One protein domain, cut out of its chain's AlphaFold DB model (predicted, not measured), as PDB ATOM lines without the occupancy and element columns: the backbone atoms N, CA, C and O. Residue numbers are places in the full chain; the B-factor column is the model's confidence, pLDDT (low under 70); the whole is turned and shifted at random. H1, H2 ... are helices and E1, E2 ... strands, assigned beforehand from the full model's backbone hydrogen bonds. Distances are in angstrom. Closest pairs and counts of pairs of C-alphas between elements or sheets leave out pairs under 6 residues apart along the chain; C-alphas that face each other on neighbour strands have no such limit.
ATOM      1  N   GLN A  24      25.046 -15.158  46.923       48.50
ATOM      2  CA  GLN A  24      26.046 -15.853  47.733       48.50
ATOM      3  C   GLN A  24      26.106 -17.373  47.480       48.50
ATOM      4  O   GLN A  24      27.189 -17.949  47.579       48.50
ATOM      5  N   ASP A  25      24.996 -18.011  47.101       52.31
ATOM      6  CA  ASP A  25      24.933 -19.442  46.774       52.31
ATOM      7  C   ASP A  25      25.452 -19.713  45.358       52.31
ATOM      8  O   ASP A  25      26.285 -20.600  45.176       52.31
ATOM      9  N   GLU A  26      25.048 -18.907  44.366       50.47
ATOM     10  CA  GLU A  26      25.620 -18.965  43.009       50.47
ATOM     11  C   GLU A  26      27.132 -18.704  43.040       50.47
ATOM     12  O   GLU A  26      27.918 -19.347  42.343       50.47
ATOM     13  N   TYR A  27      27.565 -17.810  43.927       51.31
ATOM     14  CA  TYR A  27      28.974 -17.583  44.199       51.31
ATOM     15  C   TYR A  27      29.659 -18.771  44.895       51.31
ATOM     16  O   TYR A  27      30.748 -19.183  44.487       51.31
ATOM     17  N   GLY A  28      29.016 -19.372  45.901       51.12
ATOM     18  CA  GLY A  28      29.513 -20.544  46.628       51.12
ATOM     19  C   GLY A  28      29.787 -21.758  45.731       51.12
ATOM     20  O   GLY A  28      30.697 -22.539  46.018       51.12
ATOM     21  N   LEU A  29      29.086 -21.867  44.597       55.44
ATOM     22  CA  LEU A  29      29.301 -22.902  43.579       55.44
ATOM     23  C   LEU A  29      30.619 -22.748  42.787       55.44
ATOM     24  O   LEU A  29      31.043 -23.704  42.138       55.44
ATOM     25  N   THR A  30      31.303 -21.596  42.852       53.59
ATOM     26  CA  THR A  30      32.533 -21.308  42.069       53.59
ATOM     27  C   THR A  30      33.826 -21.211  42.899       53.59
ATOM     28  O   THR A  30      34.901 -20.898  42.384       53.59
ATOM     29  N   ALA A  31      33.758 -21.601  44.176       48.66
ATOM     30  CA  ALA A  31      34.892 -21.958  45.036       48.66
ATOM     31  C   ALA A  31      35.944 -20.879  45.393       48.66
ATOM     32  O   ALA A  31      37.052 -21.269  45.774       48.66
ATOM     33  N   ARG A  32      35.683 -19.555  45.354       50.38
ATOM     34  CA  ARG A  32      36.673 -18.550  45.830       50.38
ATOM     35  C   ARG A  32      36.088 -17.250  46.410       50.38
ATOM     36  O   ARG A  32      35.582 -16.436  45.653       50.38
ATOM     37  N   GLN A  33      36.411 -17.008  47.693       51.09
ATOM     38  CA  GLN A  33      36.321 -15.766  48.506       51.09
ATOM     39  C   GLN A  33      34.930 -15.405  49.066       51.09
ATOM     40  O   GLN A  33      34.006 -16.182  48.904       51.09
ATOM     41  N   SER A  34      34.817 -14.315  49.838       50.75
ATOM     42  CA  SER A  34      33.552 -13.699  50.280       50.75
ATOM     43  C   SER A  34      33.236 -12.521  49.352       50.75
ATOM     44  O   SER A  34      34.148 -11.766  49.012       50.75
ATOM     45  N   LEU A  35      31.969 -12.335  48.964       51.19
ATOM     46  CA  LEU A  35      31.524 -11.170  48.193       51.19
ATOM     47  C   LEU A  35      31.790  -9.887  48.997       51.19
ATOM     48  O   LEU A  35      31.023  -9.528  49.887       51.19
ATOM     49  N   ASN A  36      32.883  -9.186  48.698       53.06
ATOM     50  CA  ASN A  36      33.167  -7.875  49.278       53.06
ATOM     51  C   ASN A  36      32.423  -6.792  48.478       53.06
ATOM     52  O   ASN A  36      33.020  -6.108  47.641       53.06
ATOM     53  N   CYS A  37      31.120  -6.629  48.735       56.25
ATOM     54  CA  CYS A  37      30.311  -5.538  48.180       56.25
ATOM     55  C   CYS A  37      30.831  -4.191  48.706       56.25
ATOM     56  O   CYS A  37      30.511  -3.772  49.814       56.25
ATOM     57  N   THR A  38      31.720  -3.546  47.950       57.34
ATOM     58  CA  THR A  38      32.414  -2.318  48.386       57.34
ATOM     59  C   THR A  38      32.419  -1.211  47.344       57.34
ATOM     60  O   THR A  38      32.784  -0.082  47.657       57.34
ATOM     61  N   ALA A  39      32.017  -1.492  46.108       65.44
ATOM     62  CA  ALA A  39      31.975  -0.482  45.067       65.44
ATOM     63  C   ALA A  39      30.528  -0.248  44.669       65.44
ATOM     64  O   ALA A  39      29.851  -1.197  44.319       65.44
ATOM     65  N   ASN A  40      30.089   1.007  44.703       77.69
ATOM     66  CA  ASN A  40      28.723   1.439  44.404       77.69
ATOM     67  C   ASN A  40      28.585   1.888  42.941       77.69
ATOM     68  O   ASN A  40      27.877   2.854  42.665       77.69
ATOM     69  N   ASP A  41      29.316   1.241  42.022       83.31
ATOM     70  CA  ASP A  41      29.415   1.707  40.633       83.31
ATOM     71  C   ASP A  41      28.082   1.560  39.894       83.31
ATOM     72  O   ASP A  41      27.797   2.420  39.078       83.31
ATOM     73  N   VAL A  42      27.287   0.520  40.169       84.88
ATOM     74  CA  VAL A  42      25.947   0.315  39.589       84.88
ATOM     75  C   VAL A  42      24.952   0.063  40.716       84.88
ATOM     76  O   VAL A  42      25.249  -0.683  41.649       84.88
ATOM     77  N   ARG A  43      23.763   0.660  40.652       90.00
ATOM     78  CA  ARG A  43      22.687   0.446  41.635       90.00
ATOM     79  C   ARG A  43      21.312   0.577  41.006       90.00
ATOM     80  O   ARG A  43      21.160   1.294  40.022       90.00
ATOM     81  N   VAL A  44      20.300  -0.011  41.635       91.25
ATOM     82  CA  VAL A  44      18.914   0.366  41.348       91.25
ATOM     83  C   VAL A  44      18.609   1.655  42.107       91.25
ATOM     84  O   VAL A  44      18.569   1.669  43.331       91.25
ATOM     85  N   ALA A  45      18.441   2.759  41.385       93.00
ATOM     86  CA  ALA A  45      18.177   4.065  41.976       93.00
ATOM     87  C   ALA A  45      16.704   4.248  42.359       93.00
ATOM     88  O   ALA A  45      16.413   4.941  43.332       93.00
ATOM     89  N   LYS A  46      15.775   3.673  41.582       94.19
ATOM     90  CA  LYS A  46      14.330   3.828  41.790       94.19
ATOM     91  C   LYS A  46      13.522   2.796  40.999       94.19
ATOM     92  O   LYS A  46      13.960   2.357  39.939       94.19
ATOM     93  N   VAL A  47      12.332   2.457  41.498       94.00
ATOM     94  CA  VAL A  47      11.319   1.666  40.781       94.00
ATOM     95  C   VAL A  47      10.187   2.585  40.339       94.00
ATOM     96  O   VAL A  47       9.730   3.428  41.113       94.00
ATOM     97  N   ILE A  48       9.739   2.438  39.098       93.56
ATOM     98  CA  ILE A  48       8.592   3.153  38.536       93.56
ATOM     99  C   ILE A  48       7.675   2.181  37.789       93.56
ATOM    100  O   ILE A  48       8.029   1.030  37.537       93.56
ATOM    101  N   ASN A  49       6.479   2.659  37.432       91.06
ATOM    102  CA  ASN A  49       5.541   1.942  36.563       91.06
ATOM    103  C   ASN A  49       5.206   0.509  37.036       91.06
ATOM    104  O   ASN A  49       5.094  -0.415  36.229       91.06
ATOM    105  N   VAL A  50       5.065   0.309  38.350       94.94
ATOM    106  CA  VAL A  50       4.691  -0.990  38.921       94.94
ATOM    107  C   VAL A  50       3.280  -1.365  38.467       94.94
ATOM    108  O   VAL A  50       2.316  -0.639  38.718       94.94
ATOM    109  N   ARG A  51       3.157  -2.505  37.788       94.44
ATOM    110  CA  ARG A  51       1.935  -2.944  37.110       94.44
ATOM    111  C   ARG A  51       1.776  -4.458  37.121       94.44
ATOM    112  O   ARG A  51       2.740  -5.203  37.273       94.44
ATOM    113  N   ASP A  52       0.550  -4.918  36.935       92.56
ATOM    114  CA  ASP A  52       0.247  -6.331  36.744       92.56
ATOM    115  C   ASP A  52       0.780  -6.786  35.368       92.56
ATOM    116  O   ASP A  52       0.500  -6.129  34.359       92.56
ATOM    117  N   PRO A  53       1.563  -7.879  35.289       85.38
ATOM    118  CA  PRO A  53       2.193  -8.310  34.040       85.38
ATOM    119  C   PRO A  53       1.192  -8.802  32.983       85.38
ATOM    120  O   PRO A  53       1.510  -8.772  31.797       85.38
ATOM    121  N   ASN A  54      -0.002  -9.245  33.385       89.38
ATOM    122  CA  ASN A  54      -1.014  -9.805  32.490       89.38
ATOM    123  C   ASN A  54      -1.961  -8.727  31.956       89.38
ATOM    124  O   ASN A  54      -2.359  -8.765  30.794       89.38
ATOM    125  N   THR A  55      -2.347  -7.776  32.809       93.19
ATOM    126  CA  THR A  55      -3.333  -6.738  32.463       93.19
ATOM    127  C   THR A  55      -2.697  -5.395  32.110       93.19
ATOM    128  O   THR A  55      -3.337  -4.563  31.472       93.19
ATOM    129  N   GLY A  56      -1.448  -5.160  32.526       89.25
ATOM    130  CA  GLY A  56      -0.759  -3.878  32.388       89.25
ATOM    131  C   GLY A  56      -1.288  -2.776  33.311       89.25
ATOM    132  O   GLY A  56      -0.812  -1.644  33.224       89.25
ATOM    133  N   LEU A  57      -2.256  -3.074  34.185       94.25
ATOM    134  CA  LEU A  57      -2.837  -2.096  35.103       94.25
ATOM    135  C   LEU A  57      -1.878  -1.783  36.263       94.25
ATOM    136  O   LEU A  57      -1.226  -2.702  36.761       94.25
ATOM    137  N   PRO A  58      -1.799  -0.522  36.733       94.88
ATOM    138  CA  PRO A  58      -0.953  -0.159  37.867       94.88
ATOM    139  C   PRO A  58      -1.306  -0.935  39.141       94.88
ATOM    140  O   PRO A  58      -2.481  -1.059  39.490       94.88
ATOM    141  N   ILE A  59      -0.286  -1.383  39.876       94.81
ATOM    142  CA  ILE A  59      -0.437  -1.968  41.214       94.81
ATOM    143  C   ILE A  59       0.005  -0.919  42.231       94.81
ATOM    144  O   ILE A  59       1.189  -0.631  42.368       94.81
ATOM    145  N   THR A  60      -0.956  -0.343  42.951       93.44
ATOM    146  CA  THR A  60      -0.705   0.665  43.999       93.44
ATOM    147  C   THR A  60      -0.941   0.131  45.408       93.44
ATOM    148  O   THR A  60      -0.558   0.764  46.392       93.44
ATOM    149  N   THR A  61      -1.562  -1.043  45.529       92.44
ATOM    150  CA  THR A  61      -1.818  -1.704  46.810       92.44
ATOM    151  C   THR A  61      -1.643  -3.213  46.686       92.44
ATOM    152  O   THR A  61      -1.773  -3.754  45.588       92.44
ATOM    153  N   CYS A  62      -1.350  -3.893  47.794       92.06
ATOM    154  CA  CYS A  62      -1.291  -5.353  47.844       92.06
ATOM    155  C   CYS A  62      -2.062  -5.905  49.043       92.06
ATOM    156  O   CYS A  62      -2.183  -5.248  50.078       92.06
ATOM    157  N   THR A  63      -2.571  -7.120  48.889       88.62
ATOM    158  CA  THR A  63      -3.260  -7.879  49.933       88.62
ATOM    159  C   THR A  63      -2.298  -8.909  50.530       88.62
ATOM    160  O   THR A  63      -1.441  -9.407  49.792       88.62
ATOM    161  N   PRO A  64      -2.383  -9.236  51.835       88.50
ATOM    162  CA  PRO A  64      -1.458 -10.185  52.448       88.50
ATOM    163  C   PRO A  64      -1.399 -11.518  51.689       88.50
ATOM    164  O   PRO A  64      -2.432 -12.136  51.431       88.50
ATOM    165  N   GLY A  65      -0.194 -11.960  51.326       90.31
ATOM    166  CA  GLY A  65       0.021 -13.116  50.455       90.31
ATOM    167  C   GLY A  65       1.201 -12.917  49.506       90.31
ATOM    168  O   GLY A  65       2.103 -12.132  49.783       90.31
ATOM    169  N   THR A  66       1.209 -13.632  48.382       91.75
ATOM    170  CA  THR A  66       2.222 -13.473  47.327       91.75
ATOM    171  C   THR A  66       1.598 -12.930  46.053       91.75
ATOM    172  O   THR A  66       0.525 -13.385  45.659       91.75
ATOM    173  N   PHE A  67       2.294 -12.032  45.363       92.44
ATOM    174  CA  PHE A  67       1.868 -11.517  44.065       92.44
ATOM    175  C   PHE A  67       3.047 -11.390  43.096       92.44
ATOM    176  O   PHE A  67       4.213 -11.483  43.480       92.44
ATOM    177  N   THR A  68       2.729 -11.210  41.817       90.06
ATOM    178  CA  THR A  68       3.707 -10.971  40.755       90.06
ATOM    179  C   THR A  68       3.460  -9.586  40.183       90.06
ATOM    180  O   THR A  68       2.313  -9.230  39.916       90.06
ATOM    181  N   PHE A  69       4.523  -8.819  39.968       92.69
ATOM    182  CA  PHE A  69       4.435  -7.507  39.339       92.69
ATOM    183  C   PHE A  69       5.513  -7.336  38.271       92.69
ATOM    184  O   PHE A  69       6.581  -7.940  38.335       92.69
ATOM    185  N   LEU A  70       5.218  -6.502  37.282       88.06
ATOM    186  CA  LEU A  70       6.161  -5.964  36.314       88.06
ATOM    187  C   LEU A  70       6.464  -4.522  36.720       88.06
ATOM    188  O   LEU A  70       5.546  -3.762  37.018       88.06
ATOM    189  N   ALA A  71       7.731  -4.138  36.744       91.25
ATOM    190  CA  ALA A  71       8.122  -2.768  37.045       91.25
ATOM    191  C   ALA A  71       9.307  -2.335  36.193       91.25
ATOM    192  O   ALA A  71      10.038  -3.176  35.668       91.25
ATOM    193  N   ASP A  72       9.491  -1.021  36.100       88.44
ATOM    194  CA  ASP A  72      10.620  -0.418  35.411       88.44
ATOM    195  C   ASP A  72      11.619   0.085  36.470       88.44
ATOM    196  O   ASP A  72      11.287   0.869  37.362       88.44
ATOM    197  N   PHE A  73      12.853  -0.389  36.392       88.69
ATOM    198  CA  PHE A  73      13.941  -0.140  37.324       88.69
ATOM    199  C   PHE A  73      14.925   0.849  36.707       88.69
ATOM    200  O   PHE A  73      15.485   0.604  35.642       88.69
ATOM    201  N   LEU A  74      15.154   1.968  37.387       90.75
ATOM    202  CA  LEU A  74      16.165   2.950  37.011       90.75
ATOM    203  C   LEU A  74      17.521   2.453  37.511       90.75
ATOM    204  O   LEU A  74      17.854   2.626  38.685       90.75
ATOM    205  N   VAL A  75      18.282   1.800  36.638       88.12
ATOM    206  CA  VAL A  75      19.627   1.302  36.931       88.12
ATOM    207  C   VAL A  75      20.616   2.424  36.659       88.12
ATOM    208  O   VAL A  75      20.799   2.841  35.521       88.12
ATOM    209  N   GLN A  76      21.224   2.946  37.720       90.06
ATOM    210  CA  GLN A  76      22.137   4.078  37.654       90.06
ATOM    211  C   GLN A  76      23.577   3.615  37.828       90.06
ATOM    212  O   GLN A  76      23.883   2.880  38.774       90.06
ATOM    213  N   THR A  77      24.468   4.128  36.981       86.81
ATOM    214  CA  THR A  77      25.912   3.982  37.150       86.81
ATOM    215  C   THR A  77      26.557   5.281  37.618       86.81
ATOM    216  O   THR A  77      26.219   6.377  37.174       86.81
ATOM    217  N   THR A  78      27.510   5.181  38.539       85.56
ATOM    218  CA  THR A  78      28.403   6.294  38.896       85.56
ATOM    219  C   THR A  78      29.784   6.136  38.272       85.56
ATOM    220  O   THR A  78      30.674   6.944  38.542       85.56
ATOM    221  N   SER A  79      30.016   5.075  37.494       82.44
ATOM    222  CA  SER A  79      31.323   4.837  36.900       82.44
ATOM    223  C   SER A  79      31.525   5.624  35.616       82.44
ATOM    224  O   SER A  79      30.686   5.605  34.724       82.44
ATOM    225  N   SER A  80      32.704   6.233  35.482       78.69
ATOM    226  CA  SER A  80      33.169   6.838  34.231       78.69
ATOM    227  C   SER A  80      33.630   5.827  33.177       78.69
ATOM    228  O   SER A  80      33.963   6.205  32.059       78.69
ATOM    229  N   SER A  81      33.712   4.546  33.531       75.38
ATOM    230  CA  SER A  81      34.077   3.464  32.617       75.38
ATOM    231  C   SER A  81      32.878   2.540  32.420       75.38
ATOM    232  O   SER A  81      32.157   2.318  33.396       75.38
ATOM    233  N   PRO A  82      32.693   1.955  31.223       70.94
ATOM    234  CA  PRO A  82      31.571   1.061  30.980       70.94
ATOM    235  C   PRO A  82      31.562  -0.116  31.964       70.94
ATOM    236  O   PRO A  82      32.607  -0.524  32.496       70.94
ATOM    237  N   ARG A  83      30.368  -0.617  32.253       72.62
ATOM    238  CA  ARG A  83      30.084  -1.780  33.093       72.62
ATOM    239  C   ARG A  83      29.184  -2.697  32.300       72.62
ATOM    240  O   ARG A  83      28.184  -2.224  31.801       72.62
ATOM    241  N   SER A  84      29.532  -3.969  32.196       69.25
ATOM    242  CA  SER A  84      28.753  -4.953  31.444       69.25
ATOM    243  C   SER A  84      28.274  -6.077  32.356       69.25
ATOM    244  O   SER A  84      28.725  -6.191  33.505       69.25
ATOM    245  N   ASN A  85      27.385  -6.930  31.837       65.50
ATOM    246  CA  ASN A  85      26.858  -8.097  32.549       65.50
ATOM    247  C   ASN A  85      26.167  -7.698  33.859       65.50
ATOM    248  O   ASN A  85      26.477  -8.231  34.930       65.50
ATOM    249  N   ILE A  86      25.267  -6.715  33.782       73.75
ATOM    250  CA  ILE A  86      24.521  -6.249  34.946       73.75
ATOM    251  C   ILE A  86      23.501  -7.320  35.345       73.75
ATOM    252  O   ILE A  86      22.561  -7.616  34.609       73.75
ATOM    253  N   GLY A  87      23.687  -7.900  36.526       74.06
ATOM    254  CA  GLY A  87      22.722  -8.790  37.163       74.06
ATOM    255  C   GLY A  87      21.865  -8.020  38.159       74.06
ATOM    256  O   GLY A  87      22.412  -7.280  38.982       74.06
ATOM    257  N   LEU A  88      20.543  -8.201  38.097       78.06
ATOM    258  CA  LEU A  88      19.600  -7.685  39.087       78.06
ATOM    259  C   LEU A  88      19.050  -8.840  39.926       78.06
ATOM    260  O   LEU A  88      18.482  -9.798  39.398       78.06
ATOM    261  N   TYR A  89      19.194  -8.718  41.240       77.56
ATOM    262  CA  TYR A  89      18.733  -9.702  42.210       77.56
ATOM    263  C   TYR A  89      17.730  -9.034  43.134       77.56
ATOM    264  O   TYR A  89      18.029  -8.021  43.767       77.56
ATOM    265  N   PHE A  90      16.542  -9.616  43.225       84.19
ATOM    266  CA  PHE A  90      15.469  -9.130  44.076       84.19
ATOM    267  C   PHE A  90      15.139 -10.177  45.129       84.19
ATOM    268  O   PHE A  90      15.022 -11.363  44.819       84.19
ATOM    269  N   GLN A  91      14.977  -9.729  46.368       84.75
ATOM    270  CA  GLN A  91      14.493 -10.566  47.453       84.75
ATOM    271  C   GLN A  91      12.966 -10.558  47.472       84.75
ATOM    272  O   GLN A  91      12.341  -9.513  47.312       84.75
ATOM    273  N   LYS A  92      12.361 -11.728  47.693       85.88
ATOM    274  CA  LYS A  92      10.897 -11.885  47.733       85.88
ATOM    275  C   LYS A  92      10.272 -11.346  49.016       85.88
ATOM    276  O   LYS A  92       9.113 -10.951  49.001       85.88
ATOM    277  N   ASP A  93      11.024 -11.372  50.113       85.94
ATOM    278  CA  ASP A  93      10.592 -10.878  51.419       85.94
ATOM    279  C   ASP A  93      10.939  -9.385  51.582       85.94
ATOM    280  O   ASP A  93      12.123  -9.053  51.697       85.94
ATOM    281  N   PRO A  94       9.947  -8.477  51.637       86.00
ATOM    282  CA  PRO A  94      10.191  -7.044  51.805       86.00
ATOM    283  C   PRO A  94      10.754  -6.672  53.182       86.00
ATOM    284  O   PRO A  94      11.151  -5.528  53.385       86.00
ATOM    285  N   THR A  95      10.756  -7.597  54.148       84.69
ATOM    286  CA  THR A  95      11.293  -7.371  55.499       84.69
ATOM    287  C   THR A  95      12.776  -7.712  55.620       84.69
ATOM    288  O   THR A  95      13.412  -7.367  56.619       84.69
ATOM    289  N   ALA A  96      13.353  -8.353  54.603       80.88
ATOM    290  CA  ALA A  96      14.774  -8.647  54.571       80.88
ATOM    291  C   ALA A  96      15.605  -7.365  54.425       80.88
ATOM    292  O   ALA A  96      15.234  -6.426  53.727       80.88
ATOM    293  N   THR A  97      16.785  -7.341  55.040       73.38
ATOM    294  CA  THR A  97      17.669  -6.165  55.007       73.38
ATOM    295  C   THR A  97      18.344  -5.941  53.652       73.38
ATOM    296  O   THR A  97      18.817  -4.843  53.378       73.38
ATOM    297  N   ASN A  98      18.480  -6.992  52.840       69.69
ATOM    298  CA  ASN A  98      19.082  -6.973  51.506       69.69
ATOM    299  C   ASN A  98      18.774  -8.288  50.764       69.69
ATOM    300  O   ASN A  98      18.184  -9.211  51.331       69.69
ATOM    301  N   ALA A  99      19.219  -8.390  49.508       69.25
ATOM    302  CA  ALA A  99      19.114  -9.605  48.700       69.25
ATOM    303  C   ALA A  99      20.352 -10.537  48.774       69.25
ATOM    304  O   ALA A  99      20.516 -11.393  47.912       69.25
ATOM    305  N   LEU A 100      21.230 -10.412  49.785       63.38
ATOM    306  CA  LEU A 100      22.451 -11.240  49.882       63.38
ATOM    307  C   LEU A 100      22.191 -12.675  50.366       63.38
ATOM    308  O   LEU A 100      22.940 -13.576  50.002       63.38
ATOM    309  N   THR A 101      21.160 -12.891  51.190       52.53
ATOM    310  CA  THR A 101      20.950 -14.140  51.962       52.53
ATOM    311  C   THR A 101      19.544 -14.749  51.788       52.53
ATOM    312  O   THR A 101      19.039 -15.430  52.675       52.53
ATOM    313  N   GLY A 102      18.880 -14.475  50.658       49.19
ATOM    314  CA  GLY A 102      17.450 -14.742  50.430       49.19
ATOM    315  C   GLY A 102      17.067 -15.868  49.460       49.19
ATOM    316  O   GLY A 102      17.869 -16.736  49.139       49.19
ATOM    317  N   THR A 103      15.828 -15.808  48.949       49.84
ATOM    318  CA  THR A 103      15.413 -16.503  47.713       49.84
ATOM    319  C   THR A 103      15.417 -15.501  46.570       49.84
ATOM    320  O   THR A 103      14.521 -14.656  46.514       49.84
ATOM    321  N   CYS A 104      16.394 -15.586  45.670       48.66
ATOM    322  CA  CYS A 104      16.544 -14.630  44.577       48.66
ATOM    323  C   CYS A 104      15.853 -15.150  43.303       48.66
ATOM    324  O   CYS A 104      15.842 -16.347  43.018       48.66
ATOM    325  N   SER A 105      15.235 -14.253  42.534       52.72
ATOM    326  CA  SER A 105      14.939 -14.510  41.120       52.72
ATOM    327  C   SER A 105      16.024 -13.842  40.282       52.72
ATOM    328  O   SER A 105      16.160 -12.616  40.359       52.72
ATOM    329  N   ASP A 106      16.772 -14.626  39.508       49.91
ATOM    330  CA  ASP A 106      17.777 -14.106  38.582       49.91
ATOM    331  C   ASP A 106      17.078 -13.354  37.448       49.91
ATOM    332  O   ASP A 106      16.442 -13.957  36.583       49.91
ATOM    333  N   ASN A 107      17.192 -12.026  37.450       53.84
ATOM    334  CA  ASN A 107      16.746 -11.195  36.340       53.84
ATOM    335  C   ASN A 107      17.989 -10.722  35.588       53.84
ATOM    336  O   ASN A 107      18.532  -9.646  35.848       53.84
ATOM    337  N   ILE A 108      18.483 -11.579  34.691       54.62
ATOM    338  CA  ILE A 108      19.544 -11.198  33.756       54.62
ATOM    339  C   ILE A 108      18.898 -10.445  32.604       54.62
ATOM    340  O   ILE A 108      17.988 -10.956  31.944       54.62
ATOM    341  N   LEU A 109      19.409  -9.242  32.367       53.47
ATOM    342  CA  LEU A 109      18.963  -8.372  31.295       53.47
ATOM    343  C   LEU A 109      19.432  -8.953  29.971       53.47
ATOM    344  O   LEU A 109      20.622  -8.955  29.668       53.47
ATOM    345  N   THR A 110      18.496  -9.506  29.209       50.69
ATOM    346  CA  THR A 110      18.751  -9.923  27.835       50.69
ATOM    347  C   THR A 110      17.557  -9.541  26.964       50.69
ATOM    348  O   THR A 110      16.418  -9.632  27.435       50.69
ATOM    349  N   PRO A 111      17.781  -9.230  25.676       45.78
ATOM    350  CA  PRO A 111      16.702  -9.093  24.695       45.78
ATOM    351  C   PRO A 111      15.788 -10.329  24.591       45.78
ATOM    352  O   PRO A 111      14.667 -10.238  24.105       45.78
ATOM    353  N   ALA A 112      16.268 -11.504  25.022       40.72
ATOM    354  CA  ALA A 112      15.535 -12.766  24.956       40.72
ATOM    355  C   ALA A 112      14.559 -12.975  26.132       40.72
ATOM    356  O   ALA A 112      13.544 -13.646  25.960       40.72
ATOM    357  N   ASN A 113      14.849 -12.409  27.310       39.84
ATOM    358  CA  ASN A 113      14.030 -12.580  28.518       39.84
ATOM    359  C   ASN A 113      12.962 -11.489  28.683       39.84
ATOM    360  O   ASN A 113      11.991 -11.690  29.412       39.84
ATOM    361  N   ASP A 114      13.115 -10.359  27.997       44.53
ATOM    362  CA  ASP A 114      12.091  -9.328  27.885       44.53
ATOM    363  C   ASP A 114      12.122  -8.751  26.465       44.53
ATOM    364  O   ASP A 114      13.077  -8.088  26.072       44.53
ATOM    365  N   ALA A 115      11.060  -8.981  25.688       44.84
ATOM    366  CA  ALA A 115      10.925  -8.429  24.338       44.84
ATOM    367  C   ALA A 115      10.821  -6.889  24.321       44.84
ATOM    368  O   ALA A 115      10.868  -6.284  23.251       44.84
ATOM    369  N   LYS A 116      10.639  -6.259  25.493       42.41
ATOM    370  CA  LYS A 116      10.684  -4.810  25.720       42.41
ATOM    371  C   LYS A 116      12.016  -4.341  26.299       42.41
ATOM    372  O   LYS A 116      12.134  -3.159  26.617       42.41
ATOM    373  N   TYR A 117      12.997  -5.230  26.466       44.69
ATOM    374  CA  TYR A 117      14.365  -4.813  26.725       44.69
ATOM    375  C   TYR A 117      14.864  -4.053  25.495       44.69
ATOM    376  O   TYR A 117      15.245  -4.631  24.479       44.69
ATOM    377  N   GLU A 118      14.783  -2.733  25.590       46.72
ATOM    378  CA  GLU A 118      15.338  -1.796  24.635       46.72
ATOM    379  C   GLU A 118      16.569  -1.208  25.326       46.72
ATOM    380  O   GLU A 118      16.457  -0.516  26.341       46.72
ATOM    381  N   GLU A 119      17.761  -1.558  24.843       49.50
ATOM    382  CA  GLU A 119      18.981  -0.882  25.267       49.50
ATOM    383  C   GLU A 119      18.892   0.553  24.737       49.50
ATOM    384  O   GLU A 119      19.127   0.831  23.564       49.50
ATOM    385  N   LEU A 120      18.414   1.461  25.590       46.31
ATOM    386  CA  LEU A 120      18.133   2.844  25.218       46.31
ATOM    387  C   LEU A 120      19.393   3.721  25.198       46.31
ATOM    388  O   LEU A 120      19.239   4.935  25.319       46.31
ATOM    389  N   ASP A 121      20.610   3.174  25.060       48.91
ATOM    390  CA  ASP A 121      21.774   4.027  24.789       48.91
ATOM    391  C   ASP A 121      21.543   4.722  23.438       48.91
ATOM    392  O   ASP A 121      21.509   4.071  22.388       48.91
ATOM    393  N   PRO A 122      21.349   6.052  23.403       41.50
ATOM    394  CA  PRO A 122      21.220   6.757  22.152       41.50
ATOM    395  C   PRO A 122      22.626   7.028  21.615       41.50
ATOM    396  O   PRO A 122      23.061   8.179  21.527       41.50
ATOM    397  N   GLY A 135      24.308  -5.420  27.591       55.94
ATOM    398  CA  GLY A 135      23.677  -4.456  28.493       55.94
ATOM    399  C   GLY A 135      24.711  -3.639  29.249       55.94
ATOM    400  O   GLY A 135      24.822  -3.753  30.478       55.94
ATOM    401  N   ASP A 136      25.542  -2.920  28.497       58.22
ATOM    402  CA  ASP A 136      26.556  -2.077  29.096       58.22
ATOM    403  C   ASP A 136      25.922  -0.798  29.681       58.22
ATOM    404  O   ASP A 136      24.859  -0.364  29.261       58.22
ATOM    405  N   THR A 137      26.493  -0.251  30.754       65.69
ATOM    406  CA  THR A 137      26.106   1.050  31.322       65.69
ATOM    407  C   THR A 137      27.358   1.861  31.604       65.69
ATOM    408  O   THR A 137      28.362   1.342  32.112       65.69
ATOM    409  N   SER A 138      27.333   3.153  31.298       70.56
ATOM    410  CA  SER A 138      28.463   4.055  31.509       70.56
ATOM    411  C   SER A 138      28.020   5.447  31.959       70.56
ATOM    412  O   SER A 138      26.852   5.820  31.888       70.56
ATOM    413  N   SER A 139      28.968   6.289  32.382       72.38
ATOM    414  CA  SER A 139      28.678   7.706  32.650       72.38
ATOM    415  C   SER A 139      28.165   8.483  31.434       72.38
ATOM    416  O   SER A 139      27.791   9.644  31.587       72.38
ATOM    417  N   ASN A 140      28.227   7.896  30.235       71.56
ATOM    418  CA  ASN A 140      27.750   8.517  29.007       71.56
ATOM    419  C   ASN A 140      26.270   8.223  28.736       71.56
ATOM    420  O   ASN A 140      25.716   8.838  27.826       71.56
ATOM    421  N   ASP A 141      25.636   7.346  29.522       70.56
ATOM    422  CA  ASP A 141      24.224   7.026  29.348       70.56
ATOM    423  C   ASP A 141      23.387   8.291  29.556       70.56
ATOM    424  O   ASP A 141      23.643   9.116  30.451       70.56
ATOM    425  N   THR A 142      22.366   8.464  28.719       79.00
ATOM    426  CA  THR A 142      21.541   9.666  28.783       79.00
ATOM    427  C   THR A 142      20.813   9.796  30.114       79.00
ATOM    428  O   THR A 142      20.428   8.798  30.724       79.00
ATOM    429  N   PRO A 143      20.596  11.034  30.588       85.94
ATOM    430  CA  PRO A 143      19.804  11.241  31.782       85.94
ATOM    431  C   PRO A 143      18.356  10.789  31.556       85.94
ATOM    432  O   PRO A 143      17.766  11.065  30.511       85.94
ATOM    433  N   VAL A 144      17.768  10.165  32.575       87.88
ATOM    434  CA  VAL A 144      16.339   9.853  32.637       87.88
ATOM    435  C   VAL A 144      15.656  10.871  33.542       87.88
ATOM    436  O   VAL A 144      16.054  11.052  34.694       87.88
ATOM    437  N   CYS A 145      14.618  11.539  33.037       90.06
ATOM    438  CA  CYS A 145      13.857  12.528  33.794       90.06
ATOM    439  C   CYS A 145      12.447  12.031  34.092       90.06
ATOM    440  O   CYS A 145      11.799  11.433  33.234       90.06
ATOM    441  N   LEU A 146      11.974  12.287  35.313       91.38
ATOM    442  CA  LEU A 146      10.647  11.883  35.772       91.38
ATOM    443  C   LEU A 146       9.774  13.097  36.088       91.38
ATOM    444  O   LEU A 146      10.229  14.060  36.716       91.38
ATOM    445  N   ASP A 147       8.497  13.031  35.722       91.75
ATOM    446  CA  ASP A 147       7.491  14.001  36.154       91.75
ATOM    447  C   ASP A 147       7.043  13.772  37.616       91.75
ATOM    448  O   ASP A 147       7.591  12.938  38.339       91.75
ATOM    449  N   ALA A 148       6.047  14.531  38.085       90.25
ATOM    450  CA  ALA A 148       5.512  14.399  39.446       90.25
ATOM    451  C   ALA A 148       4.777  13.066  39.700       90.25
ATOM    452  O   ALA A 148       4.513  12.722  40.849       90.25
ATOM    453  N   LYS A 149       4.435  12.325  38.641       87.44
ATOM    454  CA  LYS A 149       3.773  11.015  38.686       87.44
ATOM    455  C   LYS A 149       4.760   9.863  38.477       87.44
ATOM    456  O   LYS A 149       4.328   8.724  38.326       87.44
ATOM    457  N   ASN A 150       6.067  10.142  38.497       88.75
ATOM    458  CA  ASN A 150       7.135   9.181  38.224       88.75
ATOM    459  C   ASN A 150       7.069   8.558  36.815       88.75
ATOM    460  O   ASN A 150       7.522   7.432  36.622       88.75
ATOM    461  N   ILE A 151       6.520   9.280  35.836       86.12
ATOM    462  CA  ILE A 151       6.508   8.877  34.427       86.12
ATOM    463  C   ILE A 151       7.760   9.441  33.748       86.12
ATOM    464  O   ILE A 151       8.131  10.592  33.991       86.12
ATOM    465  N   VAL A 152       8.404   8.640  32.894       86.12
ATOM    466  CA  VAL A 152       9.557   9.079  32.094       86.12
ATOM    467  C   VAL A 152       9.123  10.161  31.103       86.12
ATOM    468  O   VAL A 152       8.202   9.959  30.313       86.12
ATOM    469  N   VAL A 153       9.795  11.310  31.141       87.44
ATOM    470  CA  VAL A 153       9.536  12.471  30.277       87.44
ATOM    471  C   VAL A 153      10.838  13.016  29.679       87.44
ATOM    472  O   VAL A 153      11.914  12.796  30.243       87.44
ATOM    473  N   PRO A 154      10.787  13.765  28.558       91.31
ATOM    474  CA  PRO A 154      11.976  14.403  28.003       91.31
ATOM    475  C   PRO A 154      12.646  15.358  29.002       91.31
ATOM    476  O   PRO A 154      12.004  16.270  29.526       91.31
ATOM    477  N   CYS A 155      13.960  15.217  29.194       89.00
ATOM    478  CA  CYS A 155      14.734  16.061  30.115       89.00
ATOM    479  C   CYS A 155      14.806  17.546  29.726       89.00
ATOM    480  O   CYS A 155      15.173  18.383  30.547       89.00
ATOM    481  N   SER A 156      14.449  17.898  28.489       92.19
ATOM    482  CA  SER A 156      14.355  19.289  28.034       92.19
ATOM    483  C   SER A 156      13.071  20.001  28.486       92.19
ATOM    484  O   SER A 156      12.963  21.211  28.306       92.19
ATOM    485  N   GLY A 157      12.081  19.268  29.009       91.81
ATOM    486  CA  GLY A 157      10.794  19.802  29.469       91.81
ATOM    487  C   GLY A 157      10.672  19.884  30.997       91.81
ATOM    488  O   GLY A 157      11.627  19.580  31.713       91.81
ATOM    489  N   PRO A 158       9.498  20.283  31.524       91.88
ATOM    490  CA  PRO A 158       9.221  20.260  32.959       91.88
ATOM    491  C   PRO A 158       9.324  18.839  33.532       91.88
ATOM    492  O   PRO A 158       8.646  17.927  33.065       91.88
ATOM    493  N   HIS A 159      10.144  18.664  34.564       93.69
ATOM    494  CA  HIS A 159      10.331  17.408  35.291       93.69
ATOM    495  C   HIS A 159      10.600  17.706  36.772       93.69
ATOM    496  O   HIS A 159      10.916  18.837  37.140       93.69
ATOM    497  N   THR A 160      10.437  16.701  37.634       93.94
ATOM    498  CA  THR A 160      10.675  16.831  39.083       93.94
ATOM    499  C   THR A 160      11.981  16.197  39.531       93.94
ATOM    500  O   THR A 160      12.543  16.609  40.542       93.94
ATOM    501  N   GLN A 161      12.465  15.194  38.798       93.81
ATOM    502  CA  GLN A 161      13.660  14.429  39.138       93.81
ATOM    503  C   GLN A 161      14.462  14.123  37.876       93.81
ATOM    504  O   GLN A 161      13.877  13.872  36.822       93.81
ATOM    505  N   THR A 162      15.784  14.087  38.026       93.12
ATOM    506  CA  THR A 162      16.740  13.765  36.961       93.12
ATOM    507  C   THR A 162      17.741  12.754  37.483       93.12
ATOM    508  O   THR A 162      18.421  13.005  38.478       93.12
ATOM    509  N   PHE A 163      17.846  11.624  36.795       88.62
ATOM    510  CA  PHE A 163      18.799  10.560  37.070       88.62
ATOM    511  C   PHE A 163      19.833  10.553  35.947       88.62
ATOM    512  O   PHE A 163      19.513  10.248  34.804       88.62
ATOM    513  N   THR A 164      21.064  10.961  36.241       88.81
ATOM    514  CA  THR A 164      22.166  10.961  35.265       88.81
ATOM    515  C   THR A 164      22.747   9.563  35.110       88.81
ATOM    516  O   THR A 164      22.797   8.840  36.109       88.81
ATOM    517  N   ALA A 165      23.258   9.225  33.920       85.12
ATOM    518  CA  ALA A 165      23.906   7.940  33.648       85.12
ATOM    519  C   ALA A 165      23.020   6.754  34.075       85.12
ATOM    520  O   ALA A 165      23.348   6.003  34.995       85.12
ATOM    521  N   THR A 166      21.799   6.713  33.538       83.62
ATOM    522  CA  THR A 166      20.739   5.823  34.018       83.62
ATOM    523  C   THR A 166      20.048   5.136  32.859       83.62
ATOM    524  O   THR A 166      19.699   5.776  31.872       83.62
ATOM    525  N   GLN A 167      19.787   3.848  33.029       82.00
ATOM    526  CA  GLN A 167      18.996   3.043  32.111       82.00
ATOM    527  C   GLN A 167      17.683   2.632  32.764       82.00
ATOM    528  O   GLN A 167      17.600   2.480  33.985       82.00
ATOM    529  N   VAL A 168      16.646   2.464  31.948       80.56
ATOM    530  CA  VAL A 168      15.343   1.968  32.396       80.56
ATOM    531  C   VAL A 168      15.239   0.503  32.020       80.56
ATOM    532  O   VAL A 168      15.344   0.147  30.854       80.56
ATOM    533  N   VAL A 169      15.015  -0.340  33.017       78.44
ATOM    534  CA  VAL A 169      15.025  -1.789  32.861       78.44
ATOM    535  C   VAL A 169      13.689  -2.356  33.306       78.44
ATOM    536  O   VAL A 169      13.340  -2.242  34.473       78.44
ATOM    537  N   SER A 170      12.938  -2.985  32.409       79.81
ATOM    538  CA  SER A 170      11.717  -3.706  32.789       79.81
ATOM    539  C   SER A 170      12.066  -5.094  33.336       79.81
ATOM    540  O   SER A 170      12.879  -5.801  32.749       79.81
ATOM    541  N   ALA A 171      11.480  -5.490  34.469       78.00
ATOM    542  CA  ALA A 171      11.608  -6.858  34.972       78.00
ATOM    543  C   ALA A 171      10.348  -7.336  35.702       78.00
ATOM    544  O   ALA A 171       9.662  -6.564  36.384       78.00
ATOM    545  N   VAL A 172      10.055  -8.633  35.565       81.12
ATOM    546  CA  VAL A 172       8.957  -9.307  36.266       81.12
ATOM    547  C   VAL A 172       9.479  -9.894  37.573       81.12
ATOM    548  O   VAL A 172      10.305 -10.804  37.578       81.12
ATOM    549  N   VAL A 173       8.945  -9.425  38.696       84.19
ATOM    550  CA  VAL A 173       9.231  -9.971  40.024       84.19
ATOM    551  C   VAL A 173       8.109 -10.931  40.401       84.19
ATOM    552  O   VAL A 173       6.960 -10.522  40.564       84.19
ATOM    553  N   THR A 174       8.431 -12.220  40.519       82.81
ATOM    554  CA  THR A 174       7.451 -13.280  40.812       82.81
ATOM    555  C   THR A 174       7.450 -13.679  42.283       82.81
ATOM    556  O   THR A 174       8.500 -13.737  42.926       82.81
ATOM    557  N   ASN A 175       6.270 -14.042  42.798       84.94
ATOM    558  CA  ASN A 175       6.082 -14.518  44.173       84.94
ATOM    559  C   ASN A 175       6.618 -13.540  45.239       84.94
ATOM    560  O   ASN A 175       7.173 -13.970  46.251       84.94
ATOM    561  N   PHE A 176       6.485 -12.235  45.000       90.94
ATOM    562  CA  PHE A 176       6.843 -11.211  45.973       90.94
ATOM    563  C   PHE A 176       5.846 -11.224  47.132       90.94
ATOM    564  O   PHE A 176       4.638 -11.330  46.912       90.94
ATOM    565  N   ILE A 177       6.340 -11.144  48.364       91.81
ATOM    566  CA  ILE A 177       5.522 -11.256  49.570       91.81
ATOM    567  C   ILE A 177       4.938  -9.882  49.906       91.81
ATOM    568  O   ILE A 177       5.658  -8.911  50.105       91.81
ATOM    569  N   CYS A 178       3.618  -9.810  50.021       93.25
ATOM    570  CA  CYS A 178       2.920  -8.736  50.714       93.25
ATOM    571  C   CYS A 178       2.665  -9.206  52.159       93.25
ATOM    572  O   CYS A 178       1.824 -10.085  52.368       93.25
ATOM    573  N   PRO A 179       3.407  -8.718  53.169       90.50
ATOM    574  CA  PRO A 179       3.250  -9.166  54.546       90.50
ATOM    575  C   PRO A 179       1.963  -8.601  55.153       90.50
ATOM    576  O   PRO A 179       1.463  -7.561  54.735       90.50
ATOM    577  N   SER A 180       1.448  -9.246  56.200       83.12
ATOM    578  CA  SER A 180       0.307  -8.735  56.976       83.12
ATOM    579  C   SER A 180       0.644  -7.479  57.790       83.12
ATOM    580  O   SER A 180      -0.242  -6.710  58.160       83.12
ATOM    581  N   THR A 181       1.926  -7.275  58.096       81.50
ATOM    582  CA  THR A 181       2.439  -6.131  58.854       81.50
ATOM    583  C   THR A 181       3.815  -5.741  58.340       81.50
ATOM    584  O   THR A 181       4.672  -6.608  58.169       81.50
ATOM    585  N   LEU A 182       4.047  -4.443  58.153       83.69
ATOM    586  CA  LEU A 182       5.373  -3.909  57.855       83.69
ATOM    587  C   LEU A 182       6.047  -3.411  59.142       83.69
ATOM    588  O   LEU A 182       5.365  -2.805  59.971       83.69
ATOM    589  N   PRO A 183       7.367  -3.629  59.314       76.88
ATOM    590  CA  PRO A 183       8.104  -3.128  60.474       76.88
ATOM    591  C   PRO A 183       8.037  -1.603  60.602       76.88
ATOM    592  O   PRO A 183       7.973  -1.088  61.712       76.88
ATOM    593  N   ASN A 184       8.034  -0.889  59.470       75.75
ATOM    594  CA  ASN A 184       8.005   0.568  59.403       75.75
ATOM    595  C   ASN A 184       7.103   1.023  58.245       75.75
ATOM    596  O   ASN A 184       7.330   0.640  57.101       75.75
ATOM    597  N   GLY A 185       6.118   1.878  58.532       82.88
ATOM    598  CA  GLY A 185       5.248   2.479  57.515       82.88
ATOM    599  C   GLY A 185       4.217   1.521  56.904       82.88
ATOM    600  O   GLY A 185       3.897   0.475  57.462       82.88
ATOM    601  N   THR A 186       3.653   1.925  55.764       85.62
ATOM    602  CA  THR A 186       2.616   1.170  55.035       85.62
ATOM    603  C   THR A 186       3.044   0.768  53.626       85.62
ATOM    604  O   THR A 186       2.303   0.061  52.949       85.62
ATOM    605  N   GLU A 187       4.210   1.225  53.173       91.44
ATOM    606  CA  GLU A 187       4.698   1.029  51.811       91.44
ATOM    607  C   GLU A 187       5.689  -0.137  51.743       91.44
ATOM    608  O   GLU A 187       6.605  -0.245  52.560       91.44
ATOM    609  N   LEU A 188       5.506  -1.016  50.757       93.44
ATOM    610  CA  LEU A 188       6.431  -2.105  50.486       93.44
ATOM    611  C   LEU A 188       7.785  -1.562  50.048       93.44
ATOM    612  O   LEU A 188       7.887  -0.642  49.234       93.44
ATOM    613  N   SER A 189       8.825  -2.218  50.539       92.56
ATOM    614  CA  SER A 189      10.187  -2.006  50.085       92.56
ATOM    615  C   SER A 189      10.695  -3.249  49.367       92.56
ATOM    616  O   SER A 189      10.322  -4.361  49.724       92.56
ATOM    617  N   LEU A 190      11.534  -3.060  48.354       91.69
ATOM    618  CA  LEU A 190      12.170  -4.115  47.577       91.69
ATOM    619  C   LEU A 190      13.661  -4.170  47.921       91.69
ATOM    620  O   LEU A 190      14.443  -3.353  47.414       91.69
ATOM    621  N   PRO A 191      14.088  -5.125  48.760       90.38
ATOM    622  CA  PRO A 191      15.502  -5.384  48.956       90.38
ATOM    623  C   PRO A 191      16.081  -5.935  47.651       90.38
ATOM    624  O   PRO A 191      15.564  -6.896  47.072       90.38
ATOM    625  N   ASN A 192      17.142  -5.302  47.166       86.81
ATOM    626  CA  ASN A 192      17.762  -5.617  45.889       86.81
ATOM    627  C   ASN A 192      19.287  -5.661  46.007       86.81
ATOM    628  O   ASN A 192      19.875  -5.078  46.917       86.81
ATOM    629  N   CYS A 193      19.916  -6.358  45.067       83.06
ATOM    630  CA  CYS A 193      21.341  -6.281  44.811       83.06
ATOM    631  C   CYS A 193      21.589  -6.177  43.304       83.06
ATOM    632  O   CYS A 193      20.901  -6.808  42.502       83.06
ATOM    633  N   THR A 194      22.609  -5.421  42.923       81.56
ATOM    634  CA  THR A 194      23.159  -5.378  41.568       81.56
ATOM    635  C   THR A 194      24.535  -6.038  41.552       81.56
ATOM    636  O   THR A 194      25.290  -5.927  42.519       81.56
ATOM    637  N   SER A 195      24.887  -6.710  40.459       76.50
ATOM    638  CA  SER A 195      26.252  -7.184  40.184       76.50
ATOM    639  C   SER A 195      26.686  -6.756  38.793       76.50
ATOM    640  O   SER A 195      25.848  -6.703  37.904       76.50
ATOM    641  N   TRP A 196      27.972  -6.500  38.573       75.12
ATOM    642  CA  TRP A 196      28.484  -6.133  37.248       75.12
ATOM    643  C   TRP A 196      29.954  -6.512  37.074       75.12
ATOM    644  O   TRP A 196      30.661  -6.828  38.038       75.12
ATOM    645  N   GLN A 197      30.434  -6.408  35.835       68.31
ATOM    646  CA  GLN A 197      31.832  -6.604  35.463       68.31
ATOM    647  C   GLN A 197      32.417  -5.353  34.794       68.31
ATOM    648  O   GLN A 197      31.706  -4.515  34.241       68.31
ATOM    649  N   VAL A 198      33.744  -5.203  34.877       65.06
ATOM    650  CA  VAL A 198      34.485  -4.182  34.122       65.06
ATOM    651  C   VAL A 198      34.923  -4.803  32.787       65.06
ATOM    652  O   VAL A 198      35.603  -5.838  32.814       65.06
ATOM    653  N   PRO A 199      34.575  -4.205  31.633       57.69
ATOM    654  CA  PRO A 199      35.002  -4.689  30.325       57.69
ATOM    655  C   PRO A 199      36.529  -4.778  30.221       57.69
ATOM    656  O   PRO A 199      37.248  -3.900  30.698       57.69
ATOM    657  N   GLY A 200      37.033  -5.852  29.605       48.97
ATOM    658  CA  GLY A 200      38.472  -6.102  29.432       48.97
ATOM    659  C   GLY A 200      39.097  -7.087  30.427       48.97
ATOM    660  O   GLY A 200      40.260  -7.454  30.258       48.97
ATOM    661  N   SER A 201      38.347  -7.582  31.418       50.00
ATOM    662  CA  SER A 201      38.711  -8.843  32.084       50.00
ATOM    663  C   SER A 201      38.431 -10.021  31.133       50.00
ATOM    664  O   SER A 201      37.531  -9.934  30.306       50.00
ATOM    665  N   THR A 202      39.227 -11.092  31.175       43.06
ATOM    666  CA  THR A 202      39.341 -12.164  30.149       43.06
ATOM    667  C   THR A 202      38.073 -12.972  29.821       43.06
ATOM    668  O   THR A 202      38.152 -13.943  29.071       43.06
ATOM    669  N   PRO A 221      24.066 -19.095  32.853       38.25
ATOM    670  CA  PRO A 221      24.495 -17.769  32.433       38.25
ATOM    671  C   PRO A 221      24.620 -16.933  33.695       38.25
ATOM    672  O   PRO A 221      23.669 -16.757  34.443       38.25
ATOM    673  N   THR A 222      25.826 -16.506  33.999       44.94
ATOM    674  CA  THR A 222      26.092 -15.818  35.245       44.94
ATOM    675  C   THR A 222      26.962 -14.633  34.885       44.94
ATOM    676  O   THR A 222      28.043 -14.773  34.308       44.94
ATOM    677  N   ALA A 223      26.534 -13.453  35.319       44.75
ATOM    678  CA  ALA A 223      27.478 -12.517  35.893       44.75
ATOM    679  C   ALA A 223      28.111 -13.224  37.109       44.75
ATOM    680  O   ALA A 223      27.757 -12.929  38.246       44.75
ATOM    681  N   ILE A 224      28.959 -14.244  36.873       45.69
ATOM    682  CA  ILE A 224      29.584 -15.035  37.938       45.69
ATOM    683  C   ILE A 224      30.388 -14.034  38.731       45.69
ATOM    684  O   ILE A 224      31.260 -13.364  38.150       45.69
ATOM    685  N   PRO A 225      30.157 -13.944  40.042       42.19
ATOM    686  CA  PRO A 225      31.069 -13.213  40.867       42.19
ATOM    687  C   PRO A 225      32.415 -13.957  40.899       42.19
ATOM    688  O   PRO A 225      32.565 -14.967  41.574       42.19
ATOM    689  N   GLY A 226      33.379 -13.540  40.071       40.31
ATOM    690  CA  GLY A 226      34.608 -14.322  39.836       40.31
ATOM    691  C   GLY A 226      35.777 -13.579  39.176       40.31
ATOM    692  O   GLY A 226      36.884 -14.106  39.100       40.31
ATOM    693  N   SER A 227      35.572 -12.331  38.760       45.03
ATOM    694  CA  SER A 227      36.598 -11.352  38.365       45.03
ATOM    695  C   SER A 227      36.137 -10.025  38.954       45.03
ATOM    696  O   SER A 227      35.000  -9.670  38.653       45.03
ATOM    697  N   PRO A 228      36.931  -9.363  39.829       51.22
ATOM    698  CA  PRO A 228      36.476  -8.650  41.038       51.22
ATOM    699  C   PRO A 228      35.096  -8.023  40.848       51.22
ATOM    700  O   PRO A 228      34.948  -6.855  40.487       51.22
ATOM    701  N   SER A 229      34.085  -8.861  41.026       51.44
ATOM    702  CA  SER A 229      32.707  -8.561  40.691       51.44
ATOM    703  C   SER A 229      32.187  -7.742  41.839       51.44
ATOM    704  O   SER A 229      32.107  -8.207  42.980       51.44
ATOM    705  N   LYS A 230      31.930  -6.485  41.539       65.06
ATOM    706  CA  LYS A 230      31.433  -5.536  42.509       65.06
ATOM    707  C   LYS A 230      29.920  -5.721  42.602       65.06
ATOM    708  O   LYS A 230      29.264  -5.987  41.595       65.06
ATOM    709  N   CYS A 231      29.403  -5.619  43.818       74.00
ATOM    710  CA  CYS A 231      27.980  -5.649  44.106       74.00
ATOM    711  C   CYS A 231      27.590  -4.427  44.919       74.00
ATOM    712  O   CYS A 231      28.384  -3.941  45.729       74.00
ATOM    713  N   ASN A 232      26.360  -3.971  44.714       83.31
ATOM    714  CA  ASN A 232      25.711  -2.992  45.567       83.31
ATOM    715  C   ASN A 232      24.358  -3.552  45.994       83.31
ATOM    716  O   ASN A 232      23.621  -4.055  45.154       83.31
ATOM    717  N   CYS A 233      24.051  -3.486  47.284       84.00
ATOM    718  CA  CYS A 233      22.800  -3.976  47.837       84.00
ATOM    719  C   CYS A 233      22.124  -2.866  48.621       84.00
ATOM    720  O   CYS A 233      22.755  -2.228  49.463       84.00
ATOM    721  N   ASP A 234      20.842  -2.673  48.354       88.12
ATOM    722  CA  ASP A 234      20.049  -1.605  48.942       88.12
ATOM    723  C   ASP A 234      18.583  -2.042  49.064       88.12
ATOM    724  O   ASP A 234      18.200  -3.146  48.670       88.12
ATOM    725  N   THR A 235      17.748  -1.173  49.618       90.44
ATOM    726  CA  THR A 235      16.306  -1.355  49.725       90.44
ATOM    727  C   THR A 235      15.606  -0.136  49.139       90.44
ATOM    728  O   THR A 235      15.860   0.990  49.557       90.44
ATOM    729  N   ILE A 236      14.721  -0.354  48.167       92.25
ATOM    730  CA  ILE A 236      14.038   0.728  47.440       92.25
ATOM    731  C   ILE A 236      12.518   0.667  47.645       92.25
ATOM    732  O   ILE A 236      11.958  -0.428  47.628       92.25
ATOM    733  N   PRO A 237      11.826   1.804  47.829       93.69
ATOM    734  CA  PRO A 237      10.370   1.826  47.964       93.69
ATOM    735  C   PRO A 237       9.683   1.452  46.642       93.69
ATOM    736  O   PRO A 237      10.120   1.874  45.568       93.69
ATOM    737  N   LEU A 238       8.609   0.657  46.715       93.12
ATOM    738  CA  LEU A 238       7.863   0.180  45.542       93.12
ATOM    739  C   LEU A 238       6.667   1.057  45.152       93.12
ATOM    740  O   LEU A 238       6.093   0.848  44.086       93.12
ATOM    741  N   GLY A 239       6.226   1.991  45.992       91.12
ATOM    742  CA  GLY A 239       4.968   2.714  45.782       91.12
ATOM    743  C   GLY A 239       3.716   1.861  46.012       91.12
ATOM    744  O   GLY A 239       2.616   2.302  45.686       91.12
ATOM    745  N   ILE A 240       3.859   0.645  46.554       93.31
ATOM    746  CA  ILE A 240       2.747  -0.271  46.827       93.31
ATOM    747  C   ILE A 240       2.410  -0.213  48.313       93.31
ATOM    748  O   ILE A 240       3.247  -0.535  49.153       93.31
ATOM    749  N   THR A 241       1.175   0.148  48.648       92.62
ATOM    750  CA  THR A 241       0.707   0.182  50.039       92.62
ATOM    751  C   THR A 241       0.092  -1.159  50.448       92.62
ATOM    752  O   THR A 241      -0.798  -1.672  49.771       92.62
ATOM    753  N   VAL A 242       0.527  -1.730  51.572       90.69
ATOM    754  CA  VAL A 242      -0.092  -2.939  52.137       90.69
ATOM    755  C   VAL A 242      -1.493  -2.598  52.632       90.69
ATOM    756  O   VAL A 242      -1.656  -1.712  53.475       90.69
ATOM    757  N   GLN A 243      -2.506  -3.301  52.126       89.25
ATOM    758  CA  GLN A 243      -3.876  -3.174  52.612       89.25
ATOM    759  C   GLN A 243      -3.974  -3.793  54.005       89.25
ATOM    760  O   GLN A 243      -3.724  -4.984  54.194       89.25
TER     761      GLN A 243
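What this domain is: This is residues 24 to 122, 135 to 202 and 221 to 243 of the 583 residues of an uncharacterized protein of Acidobacteria bacterium (UniProt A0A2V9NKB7). Two strongly twisted sheets pack together into one body: E1 of the three-stranded sheet runs over E8 and E9 of the four-stranded one, while E7, at the other edge of its sheet, comes near E4 and E3 at a few places. A small hairpin, E5 and E6, lies off the end of E7 where that strand begins, with a long loop between its two strands, and the short helix H1 lies far out from the mean of the C-alphas. The printed part has 190 residues, with one named helix and nine named strands in the order H1 E1 E2 E3 E4 E5 E6 E7 E8 E9; the sheets run E4 E3 E8 E9, E1 E2 E7 and E5 E6, each antiparallel. The class is mostly strand, though under half of the residues are in named elements. The whole is compact, with a radius of gyration of the C-alphas of 16.5 A, and rounded, spanning 48 by 42 by 31 A.

How they stand to each other: H1, residues 24 to 28, is on neither of the two larger sheets, and its single O i to N i+4 pair is within hydrogen-bond range. A long link leads to E1, residues 42 to 51, which forms a hairpin with E2, residues 65 to 77; N 45 and O 74 are 2.8 A apart, within hydrogen-bond range. E2 is the inner strand of its sheet, with E7, residues 166 to 178, as its other antiparallel neighbour; N 73 and O 169 are 2.7 A apart. E3, residues 84 to 91, and E4, residues 104 to 108, are a hairpin, with N 107 and O 88 at 3.2 A. E8, residues 187 to 197, is the antiparallel neighbour of E3, with N 87 and O 195 at 2.8 A, and of E9, residues 230 to 242, with N 192 and O 234 at 2.8 A. Between the two larger sheets, E1 and E9 have 15 pairs of C-alphas within 8 A, the closest being those of Arg 43 and Asn 232, 6.0 A. The closest C-alphas of E1 and E8 are those of Arg 43 and Thr 194, 5.8 A. Those of E4 and E7 are Asn 107 and Ala 171, 6.9 A. E2 is apart from E8 and E9. E5, residues 144 to 146, and E6, residues 161 to 163, form a hairpin with N 144 and O 163 at 2.8 A; the closest C-alphas of E5 and E7 are those of Val 144 and Thr 166, 6.1 A.

Where its parts are: H1 begins with C-alpha 24 at (26.046, -15.853, 47.733) and is 5.9 A long. E1 measures 24.4 A and bends by 55 degrees at residue 48. E2 measures 33.8 A and bends by 63 degrees at residue 70, with C-alpha 65 at (0.021, -13.116, 50.455). E3 is 22.2 A, E4 11.7 A, and E5 and E6 are 6.8 A each. E7 is 28.4 A and bends by 86 degrees at residue 175. E8 is 32.6 A. E9, 33.1 A, bends by 65 degrees at residue 239 and ends with C-alpha 242 at (-0.092, -2.939, 52.137).

The domain as a whole: The two C-alphas farthest apart, those of Ala 31 and Pro 158, are 50.9 A apart. Residues 123 to 134 are not printed, with 13.1 A between C-alphas 122 and 135; residues 203 to 220 are not printed either, with 16.0 A between C-alphas 202 and 221. Of the links that are printed whole, those from H1 to E1, E1 to E2, E3 to E4 and E5 to E6 are long. Mean pLDDT of the printed part is 75.2, and 62 residues are under 70, among them residues 24 to 39, 98 to 122 and 221 to 230.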